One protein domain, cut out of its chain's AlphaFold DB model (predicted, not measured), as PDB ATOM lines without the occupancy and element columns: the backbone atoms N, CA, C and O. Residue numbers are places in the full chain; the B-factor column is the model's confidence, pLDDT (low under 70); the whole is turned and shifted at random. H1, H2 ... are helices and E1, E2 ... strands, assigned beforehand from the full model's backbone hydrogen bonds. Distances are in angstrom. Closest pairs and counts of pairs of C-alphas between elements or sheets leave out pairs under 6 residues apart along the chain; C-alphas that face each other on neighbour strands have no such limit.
ATOM      1  N   GLU A   8     196.945 161.564 183.669       52.88
ATOM      2  CA  GLU A   8     195.559 161.130 183.447       52.88
ATOM      3  C   GLU A   8     195.540 159.596 183.391       52.88
ATOM      4  O   GLU A   8     196.417 158.995 182.765       52.88
ATOM      5  N   GLY A   9     194.587 158.967 184.089       48.06
ATOM      6  CA  GLY A   9     194.580 157.511 184.293       48.06
ATOM      7  C   GLY A   9     193.473 156.947 185.189       48.06
ATOM      8  O   GLY A   9     193.069 155.811 184.985       48.06
ATOM      9  N   GLU A  10     192.918 157.740 186.105       46.19
ATOM     10  CA  GLU A  10     191.712 157.413 186.880       46.19
ATOM     11  C   GLU A  10     190.865 158.677 187.075       46.19
ATOM     12  O   GLU A  10     191.375 159.798 186.979       46.19
ATOM     13  N   SER A  11     189.576 158.508 187.391       47.56
ATOM     14  CA  SER A  11     188.714 159.597 187.852       47.56
ATOM     15  C   SER A  11     189.171 160.075 189.235       47.56
ATOM     16  O   SER A  11     188.518 159.830 190.245       47.56
ATOM     17  N   PHE A  12     190.266 160.829 189.302       51.72
ATOM     18  CA  PHE A  12     190.584 161.662 190.468       51.72
ATOM     19  C   PHE A  12     189.623 162.861 190.585       51.72
ATOM     20  O   PHE A  12     189.959 163.860 191.214       51.72
ATOM     21  N   ASN A  13     188.469 162.816 189.905       57.44
ATOM     22  CA  ASN A  13     187.558 163.937 189.716       57.44
ATOM     23  C   ASN A  13     188.302 165.216 189.299       57.44
ATOM     24  O   ASN A  13     187.938 166.309 189.719       57.44
ATOM     25  N   VAL A  14     189.369 165.103 188.492       63.78
ATOM     26  CA  VAL A  14     190.187 166.263 188.086       63.78
ATOM     27  C   VAL A  14     189.352 167.247 187.286       63.78
ATOM     28  O   VAL A  14     189.500 168.442 187.483       63.78
ATOM     29  N   ASP A  15     188.432 166.763 186.454       66.69
ATOM     30  CA  ASP A  15     187.511 167.615 185.702       66.69
ATOM     31  C   ASP A  15     186.526 168.340 186.624       66.69
ATOM     32  O   ASP A  15     186.250 169.519 186.425       66.69
ATOM     33  N   GLU A  16     186.033 167.673 187.671       72.44
ATOM     34  CA  GLU A  16     185.175 168.301 188.681       72.44
ATOM     35  C   GLU A  16     185.972 169.270 189.559       72.44
ATOM     36  O   GLU A  16     185.460 170.318 189.936       72.44
ATOM     37  N   THR A  17     187.236 168.956 189.847       76.31
ATOM     38  CA  THR A  17     188.160 169.789 190.626       76.31
ATOM     39  C   THR A  17     188.549 171.029 189.829       76.31
ATOM     40  O   THR A  17     188.474 172.133 190.354       76.31
ATOM     41  N   LEU A  18     188.886 170.873 188.547       79.62
ATOM     42  CA  LEU A  18     189.147 171.958 187.609       79.62
ATOM     43  C   LEU A  18     187.887 172.791 187.408       79.62
ATOM     44  O   LEU A  18     187.960 174.003 187.526       79.62
ATOM     45  N   SER A  19     186.734 172.172 187.144       80.12
ATOM     46  CA  SER A  19     185.461 172.883 186.991       80.12
ATOM     47  C   SER A  19     185.103 173.646 188.263       80.12
ATOM     48  O   SER A  19     184.680 174.795 188.176       80.12
ATOM     49  N   SER A  20     185.294 173.046 189.438       81.69
ATOM     50  CA  SER A  20     185.034 173.691 190.727       81.69
ATOM     51  C   SER A  20     186.003 174.837 190.983       81.69
ATOM     52  O   SER A  20     185.565 175.907 191.387       81.69
ATOM     53  N   ALA A  21     187.298 174.652 190.721       85.12
ATOM     54  CA  ALA A  21     188.313 175.697 190.836       85.12
ATOM     55  C   ALA A  21     188.048 176.844 189.849       85.12
ATOM     56  O   ALA A  21     188.081 178.008 190.227       85.12
ATOM     57  N   TYR A  22     187.686 176.520 188.608       85.25
ATOM     58  CA  TYR A  22     187.334 177.485 187.569       85.25
ATOM     59  C   TYR A  22     186.085 178.293 187.938       85.25
ATOM     60  O   TYR A  22     186.043 179.501 187.724       85.25
ATOM     61  N   LEU A  23     185.079 177.649 188.539       81.19
ATOM     62  CA  LEU A  23     183.868 178.311 189.035       81.19
ATOM     63  C   LEU A  23     184.100 179.129 190.314       81.19
ATOM     64  O   LEU A  23     183.414 180.129 190.506       81.19
ATOM     65  N   LYS A  24     185.025 178.704 191.184       81.25
ATOM     66  CA  LYS A  24     185.402 179.412 192.421       81.25
ATOM     67  C   LYS A  24     186.365 180.575 192.184       81.25
ATOM     68  O   LYS A  24     186.423 181.465 193.024       81.25
ATOM     69  N   SER A  25     187.113 180.553 191.083       77.56
ATOM     70  CA  SER A  25     188.040 181.627 190.718       77.56
ATOM     71  C   SER A  25     187.320 182.953 190.468       77.56
ATOM     72  O   SER A  25     186.139 182.974 190.105       77.56
ATOM     73  N   ASN A  26     188.044 184.069 190.578       77.56
ATOM     74  CA  ASN A  26     187.499 185.406 190.332       77.56
ATOM     75  C   ASN A  26     187.492 185.781 188.837       77.56
ATOM     76  O   ASN A  26     187.398 186.962 188.489       77.56
ATOM     77  N   LEU A  27     187.531 184.793 187.930       82.75
ATOM     78  CA  LEU A  27     187.419 185.012 186.489       82.75
ATOM     79  C   LEU A  27     186.097 185.711 186.139       82.75
ATOM     80  O   LEU A  27     185.024 185.098 186.105       82.75
ATOM     81  N   SER A  28     186.186 186.994 185.794       86.25
ATOM     82  CA  SER A  28     185.058 187.769 185.278       86.25
ATOM     83  C   SER A  28     184.583 187.235 183.924       86.25
ATOM     84  O   SER A  28     185.357 186.673 183.144       86.25
ATOM     85  N   ASP A  29     183.318 187.491 183.580       86.75
ATOM     86  CA  ASP A  29     182.764 187.124 182.266       86.75
ATOM     87  C   ASP A  29     183.576 187.720 181.108       86.75
ATOM     88  O   ASP A  29     183.737 187.091 180.061       86.75
ATOM     89  N   ARG A  30     184.169 188.902 181.322       87.00
ATOM     90  CA  ARG A  30     185.083 189.532 180.367       87.00
ATOM     91  C   ARG A  30     186.363 188.719 180.177       87.00
ATOM     92  O   ARG A  30     186.785 188.529 179.045       87.00
ATOM     93  N   GLN A  31     186.985 188.230 181.249       89.38
ATOM     94  CA  GLN A  31     188.199 187.404 181.155       89.38
ATOM     95  C   GLN A  31     187.919 186.050 180.497       89.38
ATOM     96  O   GLN A  31     188.695 185.608 179.652       89.38
ATOM     97  N   LYS A  32     186.780 185.432 180.821       90.06
ATOM     98  CA  LYS A  32     186.312 184.195 180.179       90.06
ATOM     99  C   LYS A  32     186.084 184.383 178.678       90.06
ATOM    100  O   LYS A  32     186.498 183.545 177.875       90.06
ATOM    101  N   LEU A  33     185.467 185.503 178.291       88.94
ATOM    102  CA  LEU A  33     185.271 185.864 176.889       88.94
ATOM    103  C   LEU A  33     186.607 186.131 176.184       88.94
ATOM    104  O   LEU A  33     186.828 185.586 175.109       88.94
ATOM    105  N   ASN A  34     187.520 186.872 176.816       90.69
ATOM    106  CA  ASN A  34     188.850 187.142 176.266       90.69
ATOM    107  C   ASN A  34     189.633 185.846 176.013       90.69
ATOM    108  O   ASN A  34     190.196 185.676 174.937       90.69
ATOM    109  N   LEU A  35     189.649 184.906 176.968       91.94
ATOM    110  CA  LEU A  35     190.311 183.609 176.784       91.94
ATOM    111  C   LEU A  35     189.719 182.846 175.590       91.94
ATOM    112  O   LEU A  35     190.453 182.281 174.780       91.94
ATOM    113  N   ARG A  36     188.386 182.853 175.459       91.75
ATOM    114  CA  ARG A  36     187.699 182.260 174.309       91.75
ATOM    115  C   ARG A  36     188.132 182.923 173.002       91.75
ATOM    116  O   ARG A  36     188.484 182.209 172.070       91.75
ATOM    117  N   GLU A  37     188.118 184.251 172.934       90.25
ATOM    118  CA  GLU A  37     188.476 185.016 171.735       90.25
ATOM    119  C   GLU A  37     189.928 184.774 171.309       90.25
ATOM    120  O   GLU A  37     190.169 184.464 170.139       90.25
ATOM    121  N   LEU A  38     190.870 184.793 172.258       92.19
ATOM    122  CA  LEU A  38     192.292 184.510 172.035       92.19
ATOM    123  C   LEU A  38     192.540 183.128 171.422       92.19
ATOM    124  O   LEU A  38     193.373 182.976 170.528       92.19
ATOM    125  N   VAL A  39     191.808 182.113 171.888       89.56
ATOM    126  CA  VAL A  39     191.908 180.753 171.346       89.56
ATOM    127  C   VAL A  39     191.222 180.656 169.985       89.56
ATOM    128  O   VAL A  39     191.771 180.053 169.065       89.56
ATOM    129  N   THR A  40     190.037 181.253 169.828       84.88
ATOM    130  CA  THR A  40     189.273 181.155 168.572       84.88
ATOM    131  C   THR A  40     189.889 181.912 167.405       84.88
ATOM    132  O   THR A  40     189.740 181.480 166.268       84.88
ATOM    133  N   SER A  41     190.594 183.009 167.675       83.81
ATOM    134  CA  SER A  41     191.329 183.781 166.668       83.81
ATOM    135  C   SER A  41     192.690 183.168 166.314       83.81
ATOM    136  O   SER A  41     193.299 183.570 165.327       83.81
ATOM    137  N   GLY A  42     193.183 182.216 167.119       81.06
ATOM    138  CA  GLY A  42     194.542 181.679 167.020       81.06
ATOM    139  C   GLY A  42     195.630 182.629 167.540       81.06
ATOM    140  O   GLY A  42     196.807 182.273 167.512       81.06
ATOM    141  N   GLU A  43     195.261 183.810 168.044       87.94
ATOM    142  CA  GLU A  43     196.187 184.840 168.525       87.94
ATOM    143  C   GLU A  43     197.095 184.328 169.652       87.94
ATOM    144  O   GLU A  43     198.297 184.615 169.659       87.94
ATOM    145  N   LEU A  44     196.547 183.494 170.545       89.06
ATOM    146  CA  LEU A  44     197.289 182.880 171.651       89.06
ATOM    147  C   LEU A  44     198.536 182.111 171.184       89.06
ATOM    148  O   LEU A  44     199.538 182.073 171.893       89.06
ATOM    149  N   PHE A  45     198.493 181.519 169.988       85.94
ATOM    150  CA  PHE A  45     199.549 180.642 169.469       85.94
ATOM    151  C   PHE A  45     200.539 181.361 168.539       85.94
ATOM    152  O   PHE A  45     201.405 180.728 167.931       85.94
ATOM    153  N   SER A  46     200.442 182.689 168.431       80.44
ATOM    154  CA  SER A  46     201.217 183.511 167.491       80.44
ATOM    155  C   SER A  46     202.726 183.552 167.764       80.44
ATOM    156  O   SER A  46     203.512 183.779 166.843       80.44
ATOM    157  N   ARG A  47     203.159 183.308 169.011       76.44
ATOM    158  CA  ARG A  47     204.579 183.359 169.407       76.44
ATOM    159  C   ARG A  47     205.402 182.150 168.952       76.44
ATOM    160  O   ARG A  47     206.625 182.201 169.054       76.44
ATOM    161  N   VAL A  48     204.770 181.096 168.422       67.06
ATOM    162  CA  VAL A  48     205.466 179.888 167.940       67.06
ATOM    163  C   VAL A  48     205.074 179.546 166.491       67.06
ATOM    164  O   VAL A  48     204.462 178.506 166.239       67.06
ATOM    165  N   PRO A  49     205.417 180.405 165.508       55.81
ATOM    166  CA  PRO A  49     204.979 180.241 164.117       55.81
ATOM    167  C   PRO A  49     205.619 179.035 163.411       55.81
ATOM    168  O   PRO A  49     205.069 178.520 162.437       55.81
ATOM    169  N   ASP A  50     206.770 178.567 163.897       52.56
ATOM    170  CA  ASP A  50     207.543 177.492 163.263       52.56
ATOM    171  C   ASP A  50     206.876 176.106 163.398       52.56
ATOM    172  O   ASP A  50     207.229 175.178 162.672       52.56
ATOM    173  N   LEU A  51     205.863 175.975 164.266       52.09
ATOM    174  CA  LEU A  51     205.091 174.742 164.486       52.09
ATOM    175  C   LEU A  51     203.825 174.635 163.614       52.09
ATOM    176  O   LEU A  51     203.036 173.704 163.783       52.09
ATOM    177  N   GLY A  52     203.625 175.557 162.667       57.09
ATOM    178  CA  GLY A  52     202.465 175.579 161.769       57.09
ATOM    179  C   GLY A  52     201.239 176.293 162.350       57.09
ATOM    180  O   GLY A  52     201.330 176.996 163.354       57.09
ATOM    181  N   SER A  53     200.080 176.137 161.694       67.19
ATOM    182  CA  SER A  53     198.805 176.736 162.126       67.19
ATOM    183  C   SER A  53     198.262 176.008 163.356       67.19
ATOM    184  O   SER A  53     197.414 175.116 163.255       67.19
ATOM    185  N   ARG A  54     198.807 176.353 164.524       74.62
ATOM    186  CA  ARG A  54     198.372 175.800 165.804       74.62
ATOM    187  C   ARG A  54     196.952 176.257 166.119       74.62
ATOM    188  O   ARG A  54     196.626 177.436 166.008       74.62
ATOM    189  N   VAL A  55     196.128 175.310 166.537       78.12
ATOM    190  CA  VAL A  55     194.752 175.541 166.976       78.12
ATOM    191  C   VAL A  55     194.494 174.749 168.252       78.12
ATOM    192  O   VAL A  55     195.243 173.825 168.582       78.12
ATOM    193  N   ALA A  56     193.418 175.081 168.961       85.12
ATOM    194  CA  ALA A  56     193.034 174.345 170.154       85.12
ATOM    195  C   ALA A  56     191.536 174.078 170.236       85.12
ATOM    196  O   ALA A  56     190.727 174.801 169.655       85.12
ATOM    197  N   THR A  57     191.188 173.035 170.983       83.88
ATOM    198  CA  THR A  57     189.815 172.684 171.348       83.88
ATOM    199  C   THR A  57     189.665 172.751 172.856       83.88
ATOM    200  O   THR A  57     190.517 172.265 173.601       83.88
ATOM    201  N   PHE A  58     188.577 173.369 173.301       85.31
ATOM    202  CA  PHE A  58     188.258 173.510 174.715       85.31
ATOM    203  C   PHE A  58     187.718 172.199 175.310       85.31
ATOM    204  O   PHE A  58     186.760 171.624 174.789       85.31
ATOM    205  N   THR A  59     188.287 171.765 176.436       79.62
ATOM    206  CA  THR A  59     187.829 170.596 177.216       79.62
ATOM    207  C   THR A  59     186.652 170.945 178.134       79.62
ATOM    208  O   THR A  59     185.740 170.141 178.334       79.62
ATOM    209  N   ILE A  60     186.624 172.182 178.631       81.25
ATOM    210  CA  ILE A  60     185.529 172.775 179.404       81.25
ATOM    211  C   ILE A  60     184.903 173.925 178.620       81.25
ATOM    212  O   ILE A  60     185.546 174.557 177.788       81.25
ATOM    213  N   ASN A  61     183.642 174.255 178.869       85.69
ATOM    214  CA  ASN A  61     183.084 175.487 178.328       85.69
ATOM    215  C   ASN A  61     183.763 176.698 179.007       85.69
ATOM    216  O   ASN A  61     183.611 176.846 180.214       85.69
ATOM    217  N   PRO A  62     184.453 177.589 178.270       85.25
ATOM    218  CA  PRO A  62     185.189 178.700 178.875       85.25
ATOM    219  C   PRO A  62     184.278 179.713 179.583       85.25
ATOM    220  O   PRO A  62     184.727 180.424 180.469       85.25
ATOM    221  N   ILE A  63     182.990 179.784 179.224       84.69
ATOM    222  CA  ILE A  63     182.038 180.698 179.868       84.69
ATOM    223  C   ILE A  63     181.431 180.062 181.121       84.69
ATOM    224  O   ILE A  63     181.413 180.678 182.184       84.69
ATOM    225  N   SER A  64     180.937 178.826 181.013       83.19
ATOM    226  CA  SER A  64     180.231 178.178 182.125       83.19
ATOM    227  C   SER A  64     181.127 177.348 183.044       83.19
ATOM    228  O   SER A  64     180.642 176.873 184.060       83.19
ATOM    229  N   GLY A  65     182.390 177.101 182.689       78.56
ATOM    230  CA  GLY A  65     183.305 176.212 183.419       78.56
ATOM    231  C   GLY A  65     182.943 174.723 183.358       78.56
ATOM    232  O   GLY A  65     183.727 173.890 183.795       78.56
ATOM    233  N   VAL A  66     181.773 174.382 182.805       83.81
ATOM    234  CA  VAL A  66     181.239 173.015 182.785       83.81
ATOM    235  C   VAL A  66     182.036 172.144 181.801       83.81
ATOM    236  O   VAL A  66     182.198 172.552 180.641       83.81
ATOM    237  N   PRO A  67     182.490 170.945 182.213       76.00
ATOM    238  CA  PRO A  67     183.145 169.987 181.328       76.00
ATOM    239  C   PRO A  67     182.264 169.600 180.142       76.00
ATOM    240  O   PRO A  67     181.053 169.426 180.275       76.00
ATOM    241  N   ARG A  68     182.863 169.445 178.958       71.56
ATOM    242  CA  ARG A  68     182.129 169.146 177.714       71.56
ATOM    243  C   ARG A  68     181.927 167.647 177.450       71.56
ATOM    244  O   ARG A  68     181.671 167.261 176.314       71.56
ATOM    245  N   GLY A  69     181.998 166.821 178.494       60.12
ATOM    246  CA  GLY A  69     181.843 165.363 178.451       60.12
ATOM    247  C   GLY A  69     183.056 164.634 179.030       60.12
ATOM    248  O   GLY A  69     184.073 165.254 179.333       60.12
ATOM    249  N   ALA A  70     182.944 163.316 179.183       50.44
ATOM    250  CA  ALA A  70     184.044 162.490 179.660       50.44
ATOM    251  C   ALA A  70     185.176 162.463 178.612       50.44
ATOM    252  O   ALA A  70     184.961 162.059 177.468       50.44
ATOM    253  N   LEU A  71     186.391 162.839 179.026       53.12
ATOM    254  CA  LEU A  71     187.641 162.386 178.411       53.12
ATOM    255  C   LEU A  71     187.957 162.892 176.990       53.12
ATOM    256  O   LEU A  71     188.553 162.146 176.233       53.12
ATOM    257  N   LEU A  72     187.651 164.121 176.562       51.59
ATOM    258  CA  LEU A  72     188.152 164.585 175.243       51.59
ATOM    259  C   LEU A  72     189.685 164.638 175.192       51.59
ATOM    260  O   LEU A  72     190.291 164.219 174.209       51.59
ATOM    261  N   ALA A  73     190.307 165.106 176.277       54.19
ATOM    262  CA  ALA A  73     191.758 165.167 176.405       54.19
ATOM    263  C   ALA A  73     192.354 163.780 176.651       54.19
ATOM    264  O   ALA A  73     193.294 163.393 175.968       54.19
ATOM    265  N   GLU A  74     191.745 162.992 177.534       55.12
ATOM    266  CA  GLU A  74     192.165 161.619 177.811       55.12
ATOM    267  C   GLU A  74     191.936 160.682 176.614       55.12
ATOM    268  O   GLU A  74     192.802 159.875 176.327       55.12
ATOM    269  N   ARG A  75     190.849 160.807 175.844       54.59
ATOM    270  CA  ARG A  75     190.606 160.052 174.598       54.59
ATOM    271  C   ARG A  75     191.599 160.456 173.518       54.59
ATOM    272  O   ARG A  75     192.182 159.581 172.894       54.59
ATOM    273  N   ALA A  76     191.844 161.754 173.321       52.72
ATOM    274  CA  ALA A  76     192.863 162.220 172.380       52.72
ATOM    275  C   ALA A  76     194.269 161.730 172.770       52.72
ATOM    276  O   ALA A  76     195.037 161.296 171.913       52.72
ATOM    277  N   ARG A  77     194.600 161.765 174.067       55.78
ATOM    278  CA  ARG A  77     195.901 161.344 174.600       55.78
ATOM    279  C   ARG A  77     196.042 159.819 174.738       55.78
ATOM    280  O   ARG A  77     197.155 159.319 174.640       55.78
ATOM    281  N   ARG A  78     194.946 159.069 174.896       54.47
ATOM    282  CA  ARG A  78     194.910 157.599 174.813       54.47
ATOM    283  C   ARG A  78     195.025 157.123 173.385       54.47
ATOM    284  O   ARG A  78     195.869 156.290 173.141       54.47
ATOM    285  N   ASN A  79     194.303 157.721 172.439       52.38
ATOM    286  CA  ASN A  79     194.521 157.446 171.017       52.38
ATOM    287  C   ASN A  79     195.994 157.682 170.635       52.38
ATOM    288  O   ASN A  79     196.561 156.938 169.847       52.38
ATOM    289  N   LEU A  80     196.616 158.699 171.233       50.97
ATOM    290  CA  LEU A  80     198.045 158.977 171.140       50.97
ATOM    291  C   LEU A  80     198.923 157.884 171.784       50.97
ATOM    292  O   LEU A  80     199.869 157.447 171.146       50.97
ATOM    293  N   ILE A  81     198.634 157.444 173.011       51.28
ATOM    294  CA  ILE A  81     199.375 156.356 173.681       51.28
ATOM    295  C   ILE A  81     199.193 155.023 172.963       51.28
ATOM    296  O   ILE A  81     200.146 154.277 172.808       51.28
ATOM    297  N   ASP A  82     197.978 154.706 172.535       50.28
ATOM    298  CA  ASP A  82     197.656 153.484 171.814       50.28
ATOM    299  C   ASP A  82     198.341 153.501 170.450       50.28
ATOM    300  O   ASP A  82     198.904 152.486 170.055       50.28
ATOM    301  N   ALA A  83     198.407 154.658 169.778       46.28
ATOM    302  CA  ALA A  83     199.274 154.834 168.621       46.28
ATOM    303  C   ALA A  83     200.748 154.587 168.993       46.28
ATOM    304  O   ALA A  83     201.399 153.781 168.346       46.28
ATOM    305  N   GLU A  84     201.275 155.188 170.063       48.50
ATOM    306  CA  GLU A  84     202.655 154.943 170.521       48.50
ATOM    307  C   GLU A  84     202.933 153.477 170.900       48.50
ATOM    308  O   GLU A  84     204.017 152.983 170.631       48.50
ATOM    309  N   ARG A  85     201.977 152.732 171.459       50.22
ATOM    310  CA  ARG A  85     202.168 151.302 171.752       50.22
ATOM    311  C   ARG A  85     202.065 150.429 170.520       50.22
ATOM    312  O   ARG A  85     202.845 149.497 170.364       50.22
ATOM    313  N   LEU A  86     201.088 150.697 169.654       44.81
ATOM    314  CA  LEU A  86     200.998 150.039 168.352       44.81
ATOM    315  C   LEU A  86     202.294 150.267 167.567       44.81
ATOM    316  O   LEU A  86     202.778 149.346 166.917       44.81
ATOM    317  N   TRP A  87     202.888 151.455 167.701       44.81
ATOM    318  CA  TRP A  87     204.205 151.781 167.175       44.81
ATOM    319  C   TRP A  87     205.324 150.956 167.794       44.81
ATOM    320  O   TRP A  87     206.104 150.367 167.058       44.81
ATOM    321  N   ASP A  88     205.427 150.932 169.122       47.00
ATOM    322  CA  ASP A  88     206.504 150.228 169.817       47.00
ATOM    323  C   ASP A  88     206.451 148.727 169.502       47.00
ATOM    324  O   ASP A  88     207.474 148.133 169.179       47.00
ATOM    325  N   ASN A  89     205.248 148.151 169.439       46.28
ATOM    326  CA  ASN A  89     205.037 146.773 168.999       46.28
ATOM    327  C   ASN A  89     205.441 146.567 167.531       46.28
ATOM    328  O   ASN A  89     206.130 145.605 167.214       46.28
ATOM    329  N   GLU A 377     211.187 162.119 190.563       83.31
ATOM    330  CA  GLU A 377     209.975 162.602 191.244       83.31
ATOM    331  C   GLU A 377     208.711 162.020 190.596       83.31
ATOM    332  O   GLU A 377     207.787 161.573 191.280       83.31
ATOM    333  N   VAL A 378     208.703 161.929 189.263       78.12
ATOM    334  CA  VAL A 378     207.648 161.261 188.486       78.12
ATOM    335  C   VAL A 378     207.542 159.777 188.881       78.12
ATOM    336  O   VAL A 378     206.455 159.275 189.176       78.12
ATOM    337  N   LYS A 379     208.677 159.078 188.962       78.94
ATOM    338  CA  LYS A 379     208.764 157.668 189.359       78.94
ATOM    339  C   LYS A 379     208.376 157.451 190.821       78.94
ATOM    340  O   LYS A 379     207.693 156.467 191.122       78.94
ATOM    341  N   ALA A 380     208.787 158.339 191.726       80.31
ATOM    342  CA  ALA A 380     208.414 158.290 193.137       80.31
ATOM    343  C   ALA A 380     206.892 158.396 193.302       80.31
ATOM    344  O   ALA A 380     206.291 157.539 193.948       80.31
ATOM    345  N   PHE A 381     206.264 159.359 192.616       76.12
ATOM    346  CA  PHE A 381     204.807 159.490 192.584       76.12
ATOM    347  C   PHE A 381     204.122 158.209 192.088       76.12
ATOM    348  O   PHE A 381     203.128 157.765 192.661       76.12
ATOM    349  N   CYS A 382     204.645 157.579 191.035       74.38
ATOM    350  CA  CYS A 382     204.065 156.345 190.512       74.38
ATOM    351  C   CYS A 382     204.267 155.144 191.447       74.38
ATOM    352  O   CYS A 382     203.395 154.287 191.544       74.38
ATOM    353  N   SER A 383     205.379 155.088 192.178       78.12
ATOM    354  CA  SER A 383     205.710 153.974 193.082       78.12
ATOM    355  C   SER A 383     204.791 153.882 194.304       78.12
ATOM    356  O   SER A 383     204.721 152.845 194.960       78.12
ATOM    357  N   ASP A 384     204.050 154.950 194.588       69.88
ATOM    358  CA  ASP A 384     203.159 155.073 195.737       69.88
ATOM    359  C   ASP A 384     201.897 154.198 195.672       69.88
ATOM    360  O   ASP A 384     201.202 154.024 196.676       69.88
ATOM    361  N   SER A 385     201.576 153.664 194.495       69.88
ATOM    362  CA  SER A 385     200.460 152.748 194.290       69.88
ATOM    363  C   SER A 385     200.904 151.629 193.355       69.88
ATOM    364  O   SER A 385     201.416 151.932 192.280       69.88
ATOM    365  N   PRO A 386     200.645 150.346 193.674       72.75
ATOM    366  CA  PRO A 386     200.909 149.243 192.749       72.75
ATOM    367  C   PRO A 386     200.264 149.452 191.373       72.75
ATOM    368  O   PRO A 386     200.777 148.977 190.365       72.75
ATOM    369  N   TYR A 387     199.149 150.186 191.329       67.81
ATOM    370  CA  TYR A 387     198.459 150.540 190.097       67.81
ATOM    371  C   TYR A 387     199.197 151.617 189.291       67.81
ATOM    372  O   TYR A 387     199.461 151.408 188.112       67.81
ATOM    373  N   LEU A 388     199.576 152.741 189.915       70.75
ATOM    374  CA  LEU A 388     200.335 153.802 189.238       70.75
ATOM    375  C   LEU A 388     201.728 153.320 188.832       70.75
ATOM    376  O   LEU A 388     202.218 153.690 187.770       70.75
ATOM    377  N   LEU A 389     202.332 152.455 189.645       76.12
ATOM    378  CA  LEU A 389     203.601 151.815 189.347       76.12
ATOM    379  C   LEU A 389     203.454 150.945 188.108       76.12
ATOM    380  O   LEU A 389     204.259 151.072 187.198       76.12
ATOM    381  N   ARG A 390     202.395 150.132 188.036       72.31
ATOM    382  CA  ARG A 390     202.090 149.334 186.849       72.31
ATOM    383  C   ARG A 390     201.833 150.209 185.624       72.31
ATOM    384  O   ARG A 390     202.343 149.926 184.551       72.31
ATOM    385  N   MET A 391     201.080 151.299 185.770       68.38
ATOM    386  CA  MET A 391     200.907 152.251 184.673       68.38
ATOM    387  C   MET A 391     202.238 152.852 184.231       68.38
ATOM    388  O   MET A 391     202.430 153.071 183.042       68.38
ATOM    389  N   TYR A 392     203.145 153.124 185.167       72.06
ATOM    390  CA  TYR A 392     204.457 153.664 184.857       72.06
ATOM    391  C   TYR A 392     205.353 152.648 184.154       72.06
ATOM    392  O   TYR A 392     205.952 152.976 183.138       72.06
ATOM    393  N   THR A 393     205.397 151.406 184.643       70.12
ATOM    394  CA  THR A 393     206.192 150.322 184.046       70.12
ATOM    395  C   THR A 393     205.679 149.906 182.675       70.12
ATOM    396  O   THR A 393     206.479 149.590 181.802       70.12
ATOM    397  N   ASP A 394     204.361 149.927 182.481       64.88
ATOM    398  CA  ASP A 394     203.715 149.526 181.229       64.88
ATOM    399  C   ASP A 394     203.664 150.694 180.214       64.88
ATOM    400  O   ASP A 394     203.166 150.526 179.101       64.88
ATOM    401  N   ASN A 395     204.160 151.889 180.579       59.75
ATOM    402  CA  ASN A 395     204.038 153.128 179.797       59.75
ATOM    403  C   ASN A 395     202.568 153.447 179.429       59.75
ATOM    404  O   ASN A 395     202.212 153.746 178.286       59.75
ATOM    405  N   ASN A 396     201.672 153.368 180.419       59.09
ATOM    406  CA  ASN A 396     200.224 153.556 180.275       59.09
ATOM    407  C   ASN A 396     199.677 154.927 180.669       59.09
ATOM    408  O   ASN A 396     198.463 155.121 180.616       59.09
ATOM    409  N   TYR A 397     200.524 155.884 181.037       60.97
ATOM    410  CA  TYR A 397     200.096 157.221 181.447       60.97
ATOM    411  C   TYR A 397     200.397 158.272 180.369       60.97
ATOM    412  O   TYR A 397     201.367 158.167 179.619       60.97
ATOM    413  N   SER A 398     199.563 159.316 180.294       57.38
ATOM    414  CA  SER A 398     199.777 160.451 179.387       57.38
ATOM    415  C   SER A 398     200.135 161.699 180.178       57.38
ATOM    416  O   SER A 398     199.472 162.019 181.169       57.38
ATOM    417  N   TYR A 399     201.142 162.430 179.710       68.25
ATOM    418  CA  TYR A 399     201.430 163.752 180.241       68.25
ATOM    419  C   TYR A 399     200.411 164.760 179.733       68.25
ATOM    420  O   TYR A 399     200.167 164.898 178.534       68.25
ATOM    421  N   ILE A 400     199.861 165.530 180.658       69.81
ATOM    422  CA  ILE A 400     198.835 166.523 180.364       69.81
ATOM    423  C   ILE A 400     199.321 167.632 179.406       69.81
ATOM    424  O   ILE A 400     198.595 168.085 178.519       69.81
ATOM    425  N   THR A 401     200.591 168.012 179.502       71.44
ATOM    426  CA  THR A 401     201.228 169.002 178.622       71.44
ATOM    427  C   THR A 401     201.581 168.440 177.238       71.44
ATOM    428  O   THR A 401     201.860 169.217 176.326       71.44
ATOM    429  N   LYS A 402     201.475 167.115 177.028       68.56
ATOM    430  CA  LYS A 402     201.770 166.428 175.754       68.56
ATOM    431  C   LYS A 402     200.728 166.647 174.648       68.56
ATOM    432  O   LYS A 402     200.893 166.205 173.526       68.56
ATOM    433  N   CYS A 403     199.630 167.330 174.942       69.06
ATOM    434  CA  CYS A 403     198.749 167.931 173.932       69.06
ATOM    435  C   CYS A 403     198.304 169.315 174.418       69.06
ATOM    436  O   CYS A 403     197.170 169.718 174.189       69.06
ATOM    437  N   GLY A 404     199.153 169.980 175.199       77.38
ATOM    438  CA  GLY A 404     198.832 171.205 175.914       77.38
ATOM    439  C   GLY A 404     199.462 172.445 175.291       77.38
ATOM    440  O   GLY A 404     199.926 172.430 174.151       77.38
ATOM    441  N   VAL A 405     199.478 173.527 176.063       86.62
ATOM    442  CA  VAL A 405     200.099 174.794 175.661       86.62
ATOM    443  C   VAL A 405     201.616 174.792 175.903       86.62
ATOM    444  O   VAL A 405     202.145 174.094 176.775       86.62
ATOM    445  N   GLU A 406     202.319 175.621 175.138       85.81
ATOM    446  CA  GLU A 406     203.746 175.907 175.289       85.81
ATOM    447  C   GLU A 406     203.983 177.043 176.293       85.81
ATOM    448  O   GLU A 406     203.104 177.877 176.519       85.81
ATOM    449  N   PHE A 407     205.196 177.149 176.851       88.88
ATOM    450  CA  PHE A 407     205.542 178.292 177.715       88.88
ATOM    451  C   PHE A 407     205.376 179.636 177.003       88.88
ATOM    452  O   PHE A 407     204.934 180.597 177.622       88.88
ATOM    453  N   ALA A 408     205.667 179.699 175.702       88.62
ATOM    454  CA  ALA A 408     205.494 180.915 174.912       88.62
ATOM    455  C   ALA A 408     204.029 181.395 174.864       88.62
ATOM    456  O   ALA A 408     203.790 182.603 174.850       88.62
ATOM    457  N   ASP A 409     203.062 180.470 174.887       91.44
ATOM    458  CA  ASP A 409     201.630 180.796 174.916       91.44
ATOM    459  C   ASP A 409     201.245 181.374 176.292       91.44
ATOM    460  O   ASP A 409     200.495 182.342 176.397       91.44
ATOM    461  N   VAL A 410     201.814 180.820 177.367       94.25
ATOM    462  CA  VAL A 410     201.609 181.310 178.739       94.25
ATOM    463  C   VAL A 410     202.225 182.698 178.928       94.25
ATOM    464  O   VAL A 410     201.594 183.592 179.491       94.25
ATOM    465  N   GLU A 411     203.438 182.906 178.415       93.62
ATOM    466  CA  GLU A 411     204.107 184.209 178.407       93.62
ATOM    467  C   GLU A 411     203.307 185.242 177.610       93.62
ATOM    468  O   GLU A 411     203.239 186.398 178.013       93.62
ATOM    469  N   TYR A 412     202.661 184.841 176.506       94.56
ATOM    470  CA  TYR A 412     201.778 185.735 175.755       94.56
ATOM    471  C   TYR A 412     200.660 186.293 176.636       94.56
ATOM    472  O   TYR A 412     200.423 187.503 176.632       94.56
ATOM    473  N   ILE A 413     200.004 185.430 177.416       95.44
ATOM    474  CA  ILE A 413     198.951 185.851 178.345       95.44
ATOM    475  C   ILE A 413     199.544 186.715 179.455       95.44
ATOM    476  O   ILE A 413     199.001 187.778 179.722       95.44
ATOM    477  N   ARG A 414     200.666 186.320 180.066       95.50
ATOM    478  CA  ARG A 414     201.312 187.108 181.129       95.50
ATOM    479  C   ARG A 414     201.638 188.531 180.674       95.50
ATOM    480  O   ARG A 414     201.347 189.484 181.386       95.50
ATOM    481  N   ASP A 415     202.237 188.664 179.495       94.75
ATOM    482  CA  ASP A 415     202.765 189.944 179.029       94.75
ATOM    483  C   ASP A 415     201.653 190.870 178.490       94.75
ATOM    484  O   ASP A 415     201.747 192.085 178.647       94.75
ATOM    485  N   ASN A 416     200.600 190.322 177.865       94.94
ATOM    486  CA  ASN A 416     199.540 191.117 177.218       94.94
ATOM    487  C   ASN A 416     198.222 191.170 178.014       94.94
ATOM    488  O   ASN A 416     197.450 192.118 177.884       94.94
ATOM    489  N   TYR A 417     197.956 190.158 178.838       94.50
ATOM    490  CA  TYR A 417     196.728 189.988 179.618       94.50
ATOM    491  C   TYR A 417     197.054 189.584 181.071       94.50
ATOM    492  O   TYR A 417     196.572 188.548 181.537       94.50
ATOM    493  N   PRO A 418     197.833 190.389 181.822       94.19
ATOM    494  CA  PRO A 418     198.335 190.017 183.150       94.19
ATOM    495  C   PRO A 418     197.215 189.654 184.135       94.19
ATOM    496  O   PRO A 418     197.318 188.668 184.850       94.19
ATOM    497  N   VAL A 419     196.079 190.357 184.084       92.75
ATOM    498  CA  VAL A 419     194.922 190.038 184.939       92.75
ATOM    499  C   VAL A 419     194.312 188.671 184.593       92.75
ATOM    500  O   VAL A 419     193.805 187.979 185.461       92.75
ATOM    501  N   LEU A 420     194.324 188.251 183.322       93.31
ATOM    502  CA  LEU A 420     193.887 186.898 182.949       93.31
ATOM    503  C   LEU A 420     194.904 185.848 183.418       93.31
ATOM    504  O   LEU A 420     194.503 184.767 183.832       93.31
ATOM    505  N   PHE A 421     196.200 186.164 183.363       95.94
ATOM    506  CA  PHE A 421     197.258 185.294 183.872       95.94
ATOM    507  C   PHE A 421     197.120 185.047 185.379       95.94
ATOM    508  O   PHE A 421     197.122 183.889 185.794       95.94
ATOM    509  N   ASP A 422     196.944 186.103 186.175       94.44
ATOM    510  CA  ASP A 422     196.817 186.005 187.635       94.44
ATOM    511  C   ASP A 422     195.593 185.175 188.046       94.44
ATOM    512  O   ASP A 422     195.682 184.331 188.934       94.44
ATOM    513  N   GLU A 423     194.464 185.326 187.348       92.06
ATOM    514  CA  GLU A 423     193.271 184.514 187.612       92.06
ATOM    515  C   GLU A 423     193.438 183.047 187.182       92.06
ATOM    516  O   GLU A 423     192.975 182.140 187.868       92.06
ATOM    517  N   LEU A 424     194.127 182.769 186.069       93.94
ATOM    518  CA  LEU A 424     194.456 181.389 185.681       93.94
ATOM    519  C   LEU A 424     195.428 180.735 186.672       93.94
ATOM    520  O   LEU A 424     195.364 179.524 186.897       93.94
ATOM    521  N   LEU A 425     196.320 181.526 187.268       94.56
ATOM    522  CA  LEU A 425     197.194 181.083 188.347       94.56
ATOM    523  C   LEU A 425     196.379 180.769 189.611       94.56
ATOM    524  O   LEU A 425     196.591 179.726 190.230       94.56
ATOM    525  N   ASP A 426     195.404 181.618 189.941       92.62
ATOM    526  CA  ASP A 426     194.476 181.421 191.055       92.62
ATOM    527  C   ASP A 426     193.652 180.131 190.905       92.62
ATOM    528  O   ASP A 426     193.578 179.339 191.847       92.62
ATOM    529  N   VAL A 427     193.144 179.856 189.692       90.94
ATOM    530  CA  VAL A 427     192.508 178.573 189.334       90.94
ATOM    531  C   VAL A 427     193.439 177.400 189.645       90.94
ATOM    532  O   VAL A 427     192.995 176.391 190.190       90.94
ATOM    533  N   GLY A 428     194.730 177.513 189.323       90.19
ATOM    534  CA  GLY A 428     195.720 176.475 189.609       90.19
ATOM    535  C   GLY A 428     195.884 176.202 191.102       90.19
ATOM    536  O   GLY A 428     195.884 175.042 191.515       90.19
ATOM    537  N   TYR A 429     195.969 177.254 191.919       90.50
ATOM    538  CA  TYR A 429     196.051 177.108 193.372       90.50
ATOM    539  C   TYR A 429     194.767 176.539 193.974       90.50
ATOM    540  O   TYR A 429     194.852 175.638 194.800       90.50
ATOM    541  N   GLU A 430     193.589 176.982 193.530       87.94
ATOM    542  CA  GLU A 430     192.308 176.405 193.965       87.94
ATOM    543  C   GLU A 430     192.196 174.921 193.611       87.94
ATOM    544  O   GLU A 430     191.730 174.109 194.414       87.94
ATOM    545  N   MET A 431     192.661 174.543 192.417       85.44
ATOM    546  CA  MET A 431     192.669 173.154 191.977       85.44
ATOM    547  C   MET A 431     193.571 172.305 192.879       85.44
ATOM    548  O   MET A 431     193.163 171.233 193.325       85.44
ATOM    549  N   LEU A 432     194.759 172.815 193.216       83.81
ATOM    550  CA  LEU A 432     195.678 172.170 194.149       83.81
ATOM    551  C   LEU A 432     195.121 172.071 195.571       83.81
ATOM    552  O   LEU A 432     195.174 171.001 196.169       83.81
ATOM    553  N   THR A 433     194.540 173.146 196.104       84.19
ATOM    554  CA  THR A 433     193.906 173.152 197.428       84.19
ATOM    555  C   THR A 433     192.760 172.155 197.509       84.19
ATOM    556  O   THR A 433     192.675 171.389 198.468       84.19
ATOM    557  N   SER A 434     191.902 172.112 196.490       79.19
ATOM    558  CA  SER A 434     190.802 171.153 196.435       79.19
ATOM    559  C   SER A 434     191.318 169.713 196.404       79.19
ATOM    560  O   SER A 434     190.783 168.872 197.120       79.19
ATOM    561  N   GLN A 435     192.374 169.429 195.635       75.75
ATOM    562  CA  GLN A 435     192.993 168.100 195.607       75.75
ATOM    563  C   GLN A 435     193.608 167.723 196.961       75.75
ATOM    564  O   GLN A 435     193.304 166.649 197.483       75.75
ATOM    565  N   SER A 436     194.394 168.610 197.579       73.25
ATOM    566  CA  SER A 436     195.004 168.356 198.893       73.25
ATOM    567  C   SER A 436     193.959 168.084 199.980       73.25
ATOM    568  O   SER A 436     194.163 167.232 200.842       73.25
ATOM    569  N   ASN A 437     192.795 168.729 199.894       73.38
ATOM    570  CA  ASN A 437     191.706 168.560 200.860       73.38
ATOM    571  C   ASN A 437     190.791 167.358 200.568       73.38
ATOM    572  O   ASN A 437     189.912 167.049 201.371       73.38
ATOM    573  N   THR A 438     190.992 166.667 199.440       66.31
ATOM    574  CA  THR A 438     190.341 165.376 199.147       66.31
ATOM    575  C   THR A 438     191.167 164.165 199.592       66.31
ATOM    576  O   THR A 438     190.608 163.079 199.768       66.31
ATOM    577  N   SER A 439     192.477 164.321 199.827       56.47
ATOM    578  CA  SER A 439     193.289 163.303 200.509       56.47
ATOM    579  C   SER A 439     192.883 163.162 201.981       56.47
ATOM    580  O   SER A 439     192.457 164.126 202.606       56.47
ATOM    581  N   ARG A 440     193.017 161.953 202.553       50.00
ATOM    582  CA  ARG A 440     192.648 161.598 203.945       50.00
ATOM    583  C   ARG A 440     193.533 162.265 205.025       50.00
ATOM    584  O   ARG A 440     193.910 161.604 205.991       50.00
ATOM    585  N   GLU A 441     193.926 163.522 204.850       53.91
ATOM    586  CA  GLU A 441     194.654 164.285 205.865       53.91
ATOM    587  C   GLU A 441     193.684 164.802 206.943       53.91
ATOM    588  O   GLU A 441     192.503 165.042 206.692       53.91
ATOM    589  N   THR A 442     194.169 164.897 208.182       56.50
ATOM    590  CA  THR A 442     193.358 165.201 209.374       56.50
ATOM    591  C   THR A 442     192.882 166.653 209.451       56.50
ATOM    592  O   THR A 442     191.905 166.919 210.147       56.50
ATOM    593  N   GLU A 443     193.537 167.579 208.742       68.19
ATOM    594  CA  GLU A 443     193.182 169.001 208.700       68.19
ATOM    595  C   GLU A 443     193.216 169.533 207.257       68.19
ATOM    596  O   GLU A 443     194.143 169.207 206.513       68.19
ATOM    597  N   PRO A 444     192.225 170.343 206.836       71.81
ATOM    598  CA  PRO A 444     192.208 170.938 205.506       71.81
ATOM    599  C   PRO A 444     193.290 172.017 205.383       71.81
ATOM    600  O   PRO A 444     193.353 172.947 206.188       71.81
ATOM    601  N   MET A 445     194.101 171.930 204.332       76.31
ATOM    602  CA  MET A 445     195.103 172.933 203.996       76.31
ATOM    603  C   MET A 445     194.447 174.223 203.510       76.31
ATOM    604  O   MET A 445     193.503 174.201 202.708       76.31
ATOM    605  N   GLN A 446     194.990 175.357 203.952       84.31
ATOM    606  CA  GLN A 446     194.618 176.660 203.418       84.31
ATOM    607  C   GLN A 446     195.339 176.909 202.088       84.31
ATOM    608  O   GLN A 446     196.418 176.374 201.821       84.31
ATOM    609  N   LYS A 447     194.766 177.775 201.247       83.75
ATOM    610  CA  LYS A 447     195.358 178.149 199.951       83.75
ATOM    611  C   LYS A 447     196.785 178.698 200.088       83.75
ATOM    612  O   LYS A 447     197.639 178.392 199.264       83.75
ATOM    613  N   SER A 448     197.064 179.453 201.154       86.50
ATOM    614  CA  SER A 448     198.403 179.972 201.466       86.50
ATOM    615  C   SER A 448     199.445 178.871 201.658       86.50
ATOM    616  O   SER A 448     200.572 179.003 201.186       86.50
ATOM    617  N   ASP A 449     199.064 177.768 202.300       85.31
ATOM    618  CA  ASP A 449     199.970 176.648 202.572       85.31
ATOM    619  C   ASP A 449     200.308 175.913 201.272       85.31
ATOM    620  O   ASP A 449     201.449 175.518 201.040       85.31
ATOM    621  N   VAL A 450     199.325 175.807 200.376       85.12
ATOM    622  CA  VAL A 450     199.484 175.216 199.043       85.12
ATOM    623  C   VAL A 450     200.392 176.057 198.146       85.12
ATOM    624  O   VAL A 450     201.215 175.493 197.427       85.12
ATOM    625  N   ILE A 451     200.295 177.390 198.201       89.88
ATOM    626  CA  ILE A 451     201.184 178.292 197.446       89.88
ATOM    627  C   ILE A 451     202.650 178.070 197.844       89.88
ATOM    628  O   ILE A 451     203.522 177.951 196.973       89.88
ATOM    629  N   ASN A 452     202.917 177.976 199.150       87.69
ATOM    630  CA  ASN A 452     204.259 177.732 199.675       87.69
ATOM    631  C   ASN A 452     204.756 176.339 199.277       87.69
ATOM    632  O   ASN A 452     205.827 176.215 198.685       87.69
ATOM    633  N   ALA A 453     203.936 175.309 199.494       85.00
ATOM    634  CA  ALA A 453     204.288 173.934 199.160       85.00
ATOM    635  C   ALA A 453     204.521 173.726 197.651       85.00
ATOM    636  O   ALA A 453     205.411 172.971 197.264       85.00
ATOM    637  N   TRP A 454     203.772 174.416 196.781       88.69
ATOM    638  CA  TRP A 454     204.019 174.408 195.334       88.69
ATOM    639  C   TRP A 454     205.355 175.057 194.976       88.69
ATOM    640  O   TRP A 454     206.088 174.542 194.134       88.69
ATOM    641  N   SER A 455     205.689 176.176 195.615       89.44
ATOM    642  CA  SER A 455     206.948 176.881 195.363       89.44
ATOM    643  C   SER A 455     208.156 176.056 195.816       89.44
ATOM    644  O   SER A 455     209.139 175.961 195.083       89.44
ATOM    645  N   GLU A 456     208.060 175.399 196.973       89.00
ATOM    646  CA  GLU A 456     209.078 174.462 197.467       89.00
ATOM    647  C   GLU A 456     209.227 173.244 196.552       89.00
ATOM    648  O   GLU A 456     210.346 172.857 196.214       89.00
ATOM    649  N   PHE A 457     208.108 172.663 196.107       87.00
ATOM    650  CA  PHE A 457     208.124 171.567 195.143       87.00
ATOM    651  C   PHE A 457     208.785 171.990 193.830       87.00
ATOM    652  O   PHE A 457     209.669 171.295 193.340       87.00
ATOM    653  N   PHE A 458     208.416 173.152 193.283       89.50
ATOM    654  CA  PHE A 458     209.012 173.667 192.055       89.50
ATOM    655  C   PHE A 458     210.533 173.808 192.185       89.50
ATOM    656  O   PHE A 458     211.256 173.348 191.304       89.50
ATOM    657  N   ALA A 459     211.011 174.393 193.286       88.12
ATOM    658  CA  ALA A 459     212.436 174.604 193.522       88.12
ATOM    659  C   ALA A 459     213.228 173.295 193.676       88.12
ATOM    660  O   ALA A 459     214.396 173.249 193.302       88.12
ATOM    661  N   ARG A 460     212.607 172.243 194.227       88.06
ATOM    662  CA  ARG A 460     213.258 170.943 194.441       88.06
ATOM    663  C   ARG A 460     213.212 170.036 193.215       88.06
ATOM    664  O   ARG A 460     214.176 169.331 192.959       88.06
ATOM    665  N   SER A 461     212.078 170.012 192.526       86.69
ATOM    666  CA  SER A 461     211.709 168.914 191.627       86.69
ATOM    667  C   SER A 461     211.667 169.323 190.153       86.69
ATOM    668  O   SER A 461     211.448 168.467 189.295       86.69
ATOM    669  N   SER A 462     211.830 170.613 189.836       88.19
ATOM    670  CA  SER A 462     211.809 171.084 188.448       88.19
ATOM    671  C   SER A 462     213.198 171.066 187.826       88.19
ATOM    672  O   SER A 462     214.168 171.494 188.446       88.19
ATOM    673  N   GLY A 463     213.269 170.669 186.558       89.75
ATOM    674  CA  GLY A 463     214.511 170.631 185.787       89.75
ATOM    675  C   GLY A 463     214.425 171.392 184.458       89.75
ATOM    676  O   GLY A 463     213.357 171.894 184.076       89.75
ATOM    677  N   PRO A 464     215.548 171.505 183.727       90.00
ATOM    678  CA  PRO A 464     215.569 172.119 182.414       90.00
ATOM    679  C   PRO A 464     214.814 171.276 181.377       90.00
ATOM    680  O   PRO A 464     214.761 170.051 181.449       90.00
ATOM    681  N   SER A 465     214.273 171.933 180.355       85.50
ATOM    682  CA  SER A 465     213.632 171.278 179.213       85.50
ATOM    683  C   SER A 465     213.942 171.993 177.904       85.50
ATOM    684  O   SER A 465     214.062 173.221 177.884       85.50
ATOM    685  N   ILE A 466     213.916 171.267 176.792       76.62
ATOM    686  CA  ILE A 466     213.832 171.846 175.450       76.62
ATOM    687  C   ILE A 466     212.407 171.663 174.936       76.62
ATOM    688  O   ILE A 466     211.994 170.556 174.591       76.62
ATOM    689  N   VAL A 467     211.663 172.764 174.858       71.62
ATOM    690  CA  VAL A 467     210.285 172.755 174.349       71.62
ATOM    691  C   VAL A 467     210.231 172.730 172.816       71.62
ATOM    692  O   VAL A 467     211.255 172.841 172.133       71.62
ATOM    693  N   GLN A 480     222.584 183.210 178.867       66.88
ATOM    694  CA  GLN A 480     222.102 183.759 177.608       66.88
ATOM    695  C   GLN A 480     221.773 182.599 176.630       66.88
ATOM    696  O   GLN A 480     222.555 181.669 176.433       66.88
ATOM    697  N   GLY A 481     220.569 182.608 176.045       72.12
ATOM    698  CA  GLY A 481     220.036 181.482 175.255       72.12
ATOM    699  C   GLY A 481     219.203 180.462 176.050       72.12
ATOM    700  O   GLY A 481     218.573 179.590 175.450       72.12
ATOM    701  N   VAL A 482     219.124 180.616 177.376       83.50
ATOM    702  CA  VAL A 482     218.184 179.912 178.258       83.50
ATOM    703  C   VAL A 482     217.138 180.901 178.760       83.50
ATOM    704  O   VAL A 482     217.464 182.014 179.165       83.50
ATOM    705  N   LYS A 483     215.864 180.511 178.733       86.62
ATOM    706  CA  LYS A 483     214.788 181.295 179.347       86.62
ATOM    707  C   LYS A 483     214.422 180.717 180.715       86.62
ATOM    708  O   LYS A 483     214.253 179.495 180.815       86.62
ATOM    709  N   PRO A 484     214.231 181.565 181.738       87.00
ATOM    710  CA  PRO A 484     213.838 181.094 183.051       87.00
ATOM    711  C   PRO A 484     212.421 180.513 183.024       87.00
ATOM    712  O   PRO A 484     211.540 180.989 182.299       87.00
ATOM    713  N   VAL A 485     212.199 179.486 183.839       88.38
ATOM    714  CA  VAL A 485     210.865 178.990 184.192       88.38
ATOM    715  C   VAL A 485     210.603 179.353 185.641       88.38
ATOM    716  O   VAL A 485     211.469 179.187 186.491       88.38
ATOM    717  N   THR A 486     209.399 179.835 185.926       91.31
ATOM    718  CA  THR A 486     208.952 180.137 187.287       91.31
ATOM    719  C   THR A 486     207.831 179.189 187.697       91.31
ATOM    720  O   THR A 486     207.123 178.637 186.847       91.31
ATOM    721  N   SER A 487     207.631 179.039 189.007       91.94
ATOM    722  CA  SER A 487     206.557 178.210 189.566       91.94
ATOM    723  C   SER A 487     205.173 178.624 189.048       91.94
ATOM    724  O   SER A 487     204.332 177.764 188.779       91.94
ATOM    725  N   SER A 488     204.945 179.925 188.844       94.38
ATOM    726  CA  SER A 488     203.696 180.462 188.299       94.38
ATOM    727  C   SER A 488     203.506 180.129 186.819       94.38
ATOM    728  O   SER A 488     202.422 179.698 186.428       94.38
ATOM    729  N   LEU A 489     204.554 180.257 185.994       93.81
ATOM    730  CA  LEU A 489     204.498 179.884 184.576       93.81
ATOM    731  C   LEU A 489     204.174 178.398 184.400       93.81
ATOM    732  O   LEU A 489     203.340 178.053 183.562       93.81
ATOM    733  N   LEU A 490     204.808 177.523 185.188       90.94
ATOM    734  CA  LEU A 490     204.548 176.087 185.116       90.94
ATOM    735  C   LEU A 490     203.112 175.750 185.543       90.94
ATOM    736  O   LEU A 490     202.437 174.985 184.853       90.94
ATOM    737  N   LEU A 491     202.613 176.353 186.627       91.44
ATOM    738  CA  LEU A 491     201.254 176.098 187.108       91.44
ATOM    739  C   LEU A 491     200.195 176.558 186.096       91.44
ATOM    740  O   LEU A 491     199.297 175.787 185.758       91.44
ATOM    741  N   VAL A 492     200.335 177.761 185.528       93.56
ATOM    742  CA  VAL A 492     199.414 178.251 184.485       93.56
ATOM    743  C   VAL A 492     199.489 177.384 183.226       93.56
ATOM    744  O   VAL A 492     198.457 177.099 182.616       93.56
ATOM    745  N   ARG A 493     200.679 176.892 182.852       91.44
ATOM    746  CA  ARG A 493     200.837 175.947 181.736       91.44
ATOM    747  C   ARG A 493     200.048 174.659 181.968       91.44
ATOM    748  O   ARG A 493     199.372 174.195 181.050       91.44
ATOM    749  N   ILE A 494     200.115 174.095 183.175       87.00
ATOM    750  CA  ILE A 494     199.355 172.897 183.558       87.00
ATOM    751  C   ILE A 494     197.850 173.180 183.483       87.00
ATOM    752  O   ILE A 494     197.125 172.418 182.846       87.00
ATOM    753  N   VAL A 495     197.385 174.295 184.058       89.25
ATOM    754  CA  VAL A 495     195.967 174.699 184.046       89.25
ATOM    755  C   VAL A 495     195.448 174.862 182.619       89.25
ATOM    756  O   VAL A 495     194.451 174.247 182.242       89.25
ATOM    757  N   LEU A 496     196.141 175.629 181.777       90.50
ATOM    758  CA  LEU A 496     195.740 175.817 180.383       90.50
ATOM    759  C   LEU A 496     195.777 174.514 179.588       90.50
ATOM    760  O   LEU A 496     194.896 174.290 178.769       90.50
ATOM    761  N   SER A 497     196.728 173.623 179.865       86.06
ATOM    762  CA  SER A 497     196.792 172.292 179.244       86.06
ATOM    763  C   SER A 497     195.694 171.336 179.741       86.06
ATOM    764  O   SER A 497     195.466 170.292 179.126       86.06
ATOM    765  N   ARG A 498     195.000 171.671 180.843       82.50
ATOM    766  CA  ARG A 498     193.771 170.980 181.277       82.50
ATOM    767  C   ARG A 498     192.548 171.560 180.570       82.50
ATOM    768  O   ARG A 498     191.641 170.808 180.242       82.50
ATOM    769  N   ILE A 499     192.531 172.873 180.321       86.56
ATOM    770  CA  ILE A 499     191.430 173.604 179.661       86.56
ATOM    771  C   ILE A 499     191.446 173.415 178.132       86.56
ATOM    772  O   ILE A 499     190.397 173.470 177.484       86.56
ATOM    773  N   LEU A 500     192.626 173.204 177.545       86.31
ATOM    774  CA  LEU A 500     192.858 173.185 176.103       86.31
ATOM    775  C   LEU A 500     193.574 171.910 175.662       86.31
ATOM    776  O   LEU A 500     194.579 171.505 176.244       86.31
ATOM    777  N   ILE A 501     193.106 171.353 174.549       79.25
ATOM    778  CA  ILE A 501     193.865 170.414 173.723       79.25
ATOM    779  C   ILE A 501     194.403 171.211 172.545       79.25
ATOM    780  O   ILE A 501     193.616 171.760 171.777       79.25
ATOM    781  N   VAL A 502     195.721 171.281 172.397       79.12
ATOM    782  CA  VAL A 502     196.405 172.066 171.369       79.12
ATOM    783  C   VAL A 502     197.104 171.149 170.374       79.12
ATOM    784  O   VAL A 502     197.799 170.194 170.734       79.12
ATOM    785  N   GLY A 503     196.985 171.481 169.097       72.00
ATOM    786  CA  GLY A 503     197.610 170.739 168.014       72.00
ATOM    787  C   GLY A 503     197.627 171.541 166.722       72.00
ATOM    788  O   GLY A 503     197.528 172.765 166.742       72.00
ATOM    789  N   ILE A 504     197.767 170.848 165.599       64.31
ATOM    790  CA  ILE A 504     197.742 171.443 164.263       64.31
ATOM    791  C   ILE A 504     196.318 171.328 163.711       64.31
ATOM    792  O   ILE A 504     195.723 170.250 163.756       64.31
ATOM    793  N   GLY A 505     195.772 172.443 163.222       55.19
ATOM    794  CA  GLY A 505     194.428 172.508 162.645       55.19
ATOM    795  C   GLY A 505     194.419 172.490 161.121       55.19
ATOM    796  O   GLY A 505     195.336 173.008 160.481       55.19
ATOM    797  N   GLU A 506     193.349 171.947 160.541       53.88
ATOM    798  CA  GLU A 506     192.966 172.222 159.152       53.88
ATOM    799  C   GLU A 506     192.269 173.597 159.054       53.88
ATOM    800  O   GLU A 506     191.907 174.191 160.073       53.88
ATOM    801  N   SER A 507     192.089 174.130 157.841       47.16
ATOM    802  CA  SER A 507     191.596 175.498 157.593       47.16
ATOM    803  C   SER A 507     190.228 175.836 158.211       47.16
ATOM    804  O   SER A 507     189.939 177.018 158.368       47.16
ATOM    805  N   ASP A 508     189.441 174.835 158.622       58.84
ATOM    806  CA  ASP A 508     188.089 174.984 159.183       58.84
ATOM    807  C   ASP A 508     187.954 174.442 160.624       58.84
ATOM    808  O   ASP A 508     186.909 173.909 161.014       58.84
ATOM    809  N   HIS A 509     189.009 174.552 161.442       66.44
ATOM    810  CA  HIS A 509     188.965 174.107 162.841       66.44
ATOM    811  C   HIS A 509     187.872 174.816 163.658       66.44
ATOM    812  O   HIS A 509     187.704 176.034 163.579       66.44
ATOM    813  N   ARG A 510     187.155 174.061 164.505       74.56
ATOM    814  CA  ARG A 510     186.084 174.574 165.375       74.56
ATOM    815  C   ARG A 510     186.461 174.406 166.857       74.56
ATOM    816  O   ARG A 510     186.120 173.394 167.458       74.56
ATOM    817  N   PRO A 511     187.055 175.422 167.512       76.94
ATOM    818  CA  PRO A 511     187.549 175.334 168.898       76.94
ATOM    819  C   PRO A 511     186.509 174.939 169.954       76.94
ATOM    820  O   PRO A 511     186.844 174.445 171.029       76.94
ATOM    821  N   MET A 512     185.233 175.194 169.653       77.81
ATOM    822  CA  MET A 512     184.089 174.894 170.511       77.81
ATOM    823  C   MET A 512     183.338 173.629 170.075       77.81
ATOM    824  O   MET A 512     182.263 173.374 170.610       77.81
ATOM    825  N   ASN A 513     183.822 172.864 169.098       73.75
ATOM    826  CA  ASN A 513     183.236 171.574 168.766       73.75
ATOM    827  C   ASN A 513     184.107 170.462 169.377       73.75
ATOM    828  O   ASN A 513     185.258 170.311 168.967       73.75
ATOM    829  N   PRO A 514     183.590 169.696 170.355       65.19
ATOM    830  CA  PRO A 514     184.342 168.602 170.966       65.19
ATOM    831  C   PRO A 514     184.698 167.481 169.974       65.19
ATOM    832  O   PRO A 514     185.643 166.740 170.216       65.19
ATOM    833  N   GLU A 515     183.984 167.370 168.849       63.94
ATOM    834  CA  GLU A 515     184.248 166.366 167.810       63.94
ATOM    835  C   GLU A 515     185.427 166.742 166.898       63.94
ATOM    836  O   GLU A 515     186.022 165.875 166.267       63.94
ATOM    837  N   THR A 516     185.805 168.022 166.836       62.81
ATOM    838  CA  THR A 516     186.976 168.472 166.067       62.81
ATOM    839  C   THR A 516     188.180 168.578 166.990       62.81
ATOM    840  O   THR A 516     188.431 169.625 167.595       62.81
ATOM    841  N   LEU A 517     188.916 167.479 167.131       64.81
ATOM    842  CA  LEU A 517     190.179 167.452 167.866       64.81
ATOM    843  C   LEU A 517     191.330 167.890 166.951       64.81
ATOM    844  O   LEU A 517     191.400 167.435 165.808       64.81
ATOM    845  N   PRO A 518     192.242 168.754 167.423       64.75
ATOM    846  CA  PRO A 518     193.406 169.116 166.634       64.75
ATOM    847  C   PRO A 518     194.384 167.941 166.566       64.75
ATOM    848  O   PRO A 518     194.497 167.151 167.507       64.75
ATOM    849  N   MET A 519     195.141 167.850 165.474       60.41
ATOM    850  CA  MET A 519     196.153 166.807 165.323       60.41
ATOM    851  C   MET A 519     197.280 167.028 166.352       60.41
ATOM    852  O   MET A 519     197.868 168.116 166.362       60.41
ATOM    853  N   PRO A 520     197.622 166.045 167.208       55.59
ATOM    854  CA  PRO A 520     198.639 166.227 168.242       55.59
ATOM    855  C   PRO A 520     199.998 166.617 167.656       55.59
ATOM    856  O   PRO A 520     200.608 165.870 166.898       55.59
TER     857      PRO A 520
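This is residues 8 to 89, 377 to 467 and 480 to 520 of the 734 residues of an uncharacterized protein of viral metagenome (UniProt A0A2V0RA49). H10 lies in the middle of a helical core and is crossed by H8, with H7 packed about perpendicular to it, H9 meeting it at its first residue, Ser 487, and H1 packed on H8; a two-stranded ribbon, E1 beside E3, follows at the end of H10. H3 runs outward as an arm, and H4 and H5 make a small corner off to one side. The printed part has 214 residues with ten named helices and three named strands, in the order H1 H2 E1 H3 H4 H5 H6 H7 H8 H9 E2 H10 E3; the sheet E1 - E3 is antiparallel. The class is mostly helix, and the whole is compact, with a radius of gyration of the C-alphas of 17.3 A and spans of 50 by 47 by 44 A.

H1, residues 14 to 24, touches residues 427 to 435 alone of H8, residues 418 to 436, at a steep tilt of 53 degrees, opposite ways; the closest C-alphas, of Ala 21 and Glu 430, are 5.1 A apart. H2, residues 29 to 40, is close to H8 but not clearly touching, the closest C-alphas being Gln 31 and Leu 420, 6.0 A. E1, residues 54 to 58, and E3, residues 500 to 504, are antiparallel at 150 degrees, with N 55 and O 503 at 2.9 A, within hydrogen-bond range. H3, residues 72 to 89, only just touches H6, residues 400 to 403, with 3 pairs of C-alphas within 8 A, by its residues 73 to 77 alone; the closest are Arg 77 and Cys 403, 7.2 A. H4, residues 377 to 383, touches H5, residues 386 to 393, at a steep tilt of 52 degrees, closest at the C-alphas of Cys 382 and Leu 388, 4.7 A. H10, residues 487 to 499, touches H6, closest at the C-alphas of Thr 401 and Ser 497, 5.6 A. H10 is about perpendicular to three helices it touches: H7, residues 407 to 416, at 78 degrees, closest C-alphas Val 410 and Arg 493, 6.2 A; H8 at 82 degrees, Leu 425 and Val 492, 5.3 A; and H9, residues 447 to 461, at 76 degrees, Phe 458 and Ser 487, 5.7 A. E2, residues 482 to 484, pairs with no named strand. Every O i to N i+4 pair is within hydrogen-bond range in the named helices but H6, which is too short for one.

H1 begins at C-alpha 14, (190.187, 166.263, 188.086). H8 is 27.0 A long, H3 25.3 A and H9 20.5 A. E3 ends at C-alpha 504, (197.742, 171.443, 164.263).

Residues 90 to 376 and 468 to 479 are not printed, with C-alpha gaps of 27.7 A and 16.5 A. The links H2 to E1 and E1 to H3 are long. Mean pLDDT of the printed part is 76.0; residues 69 to 89 are among those under 70.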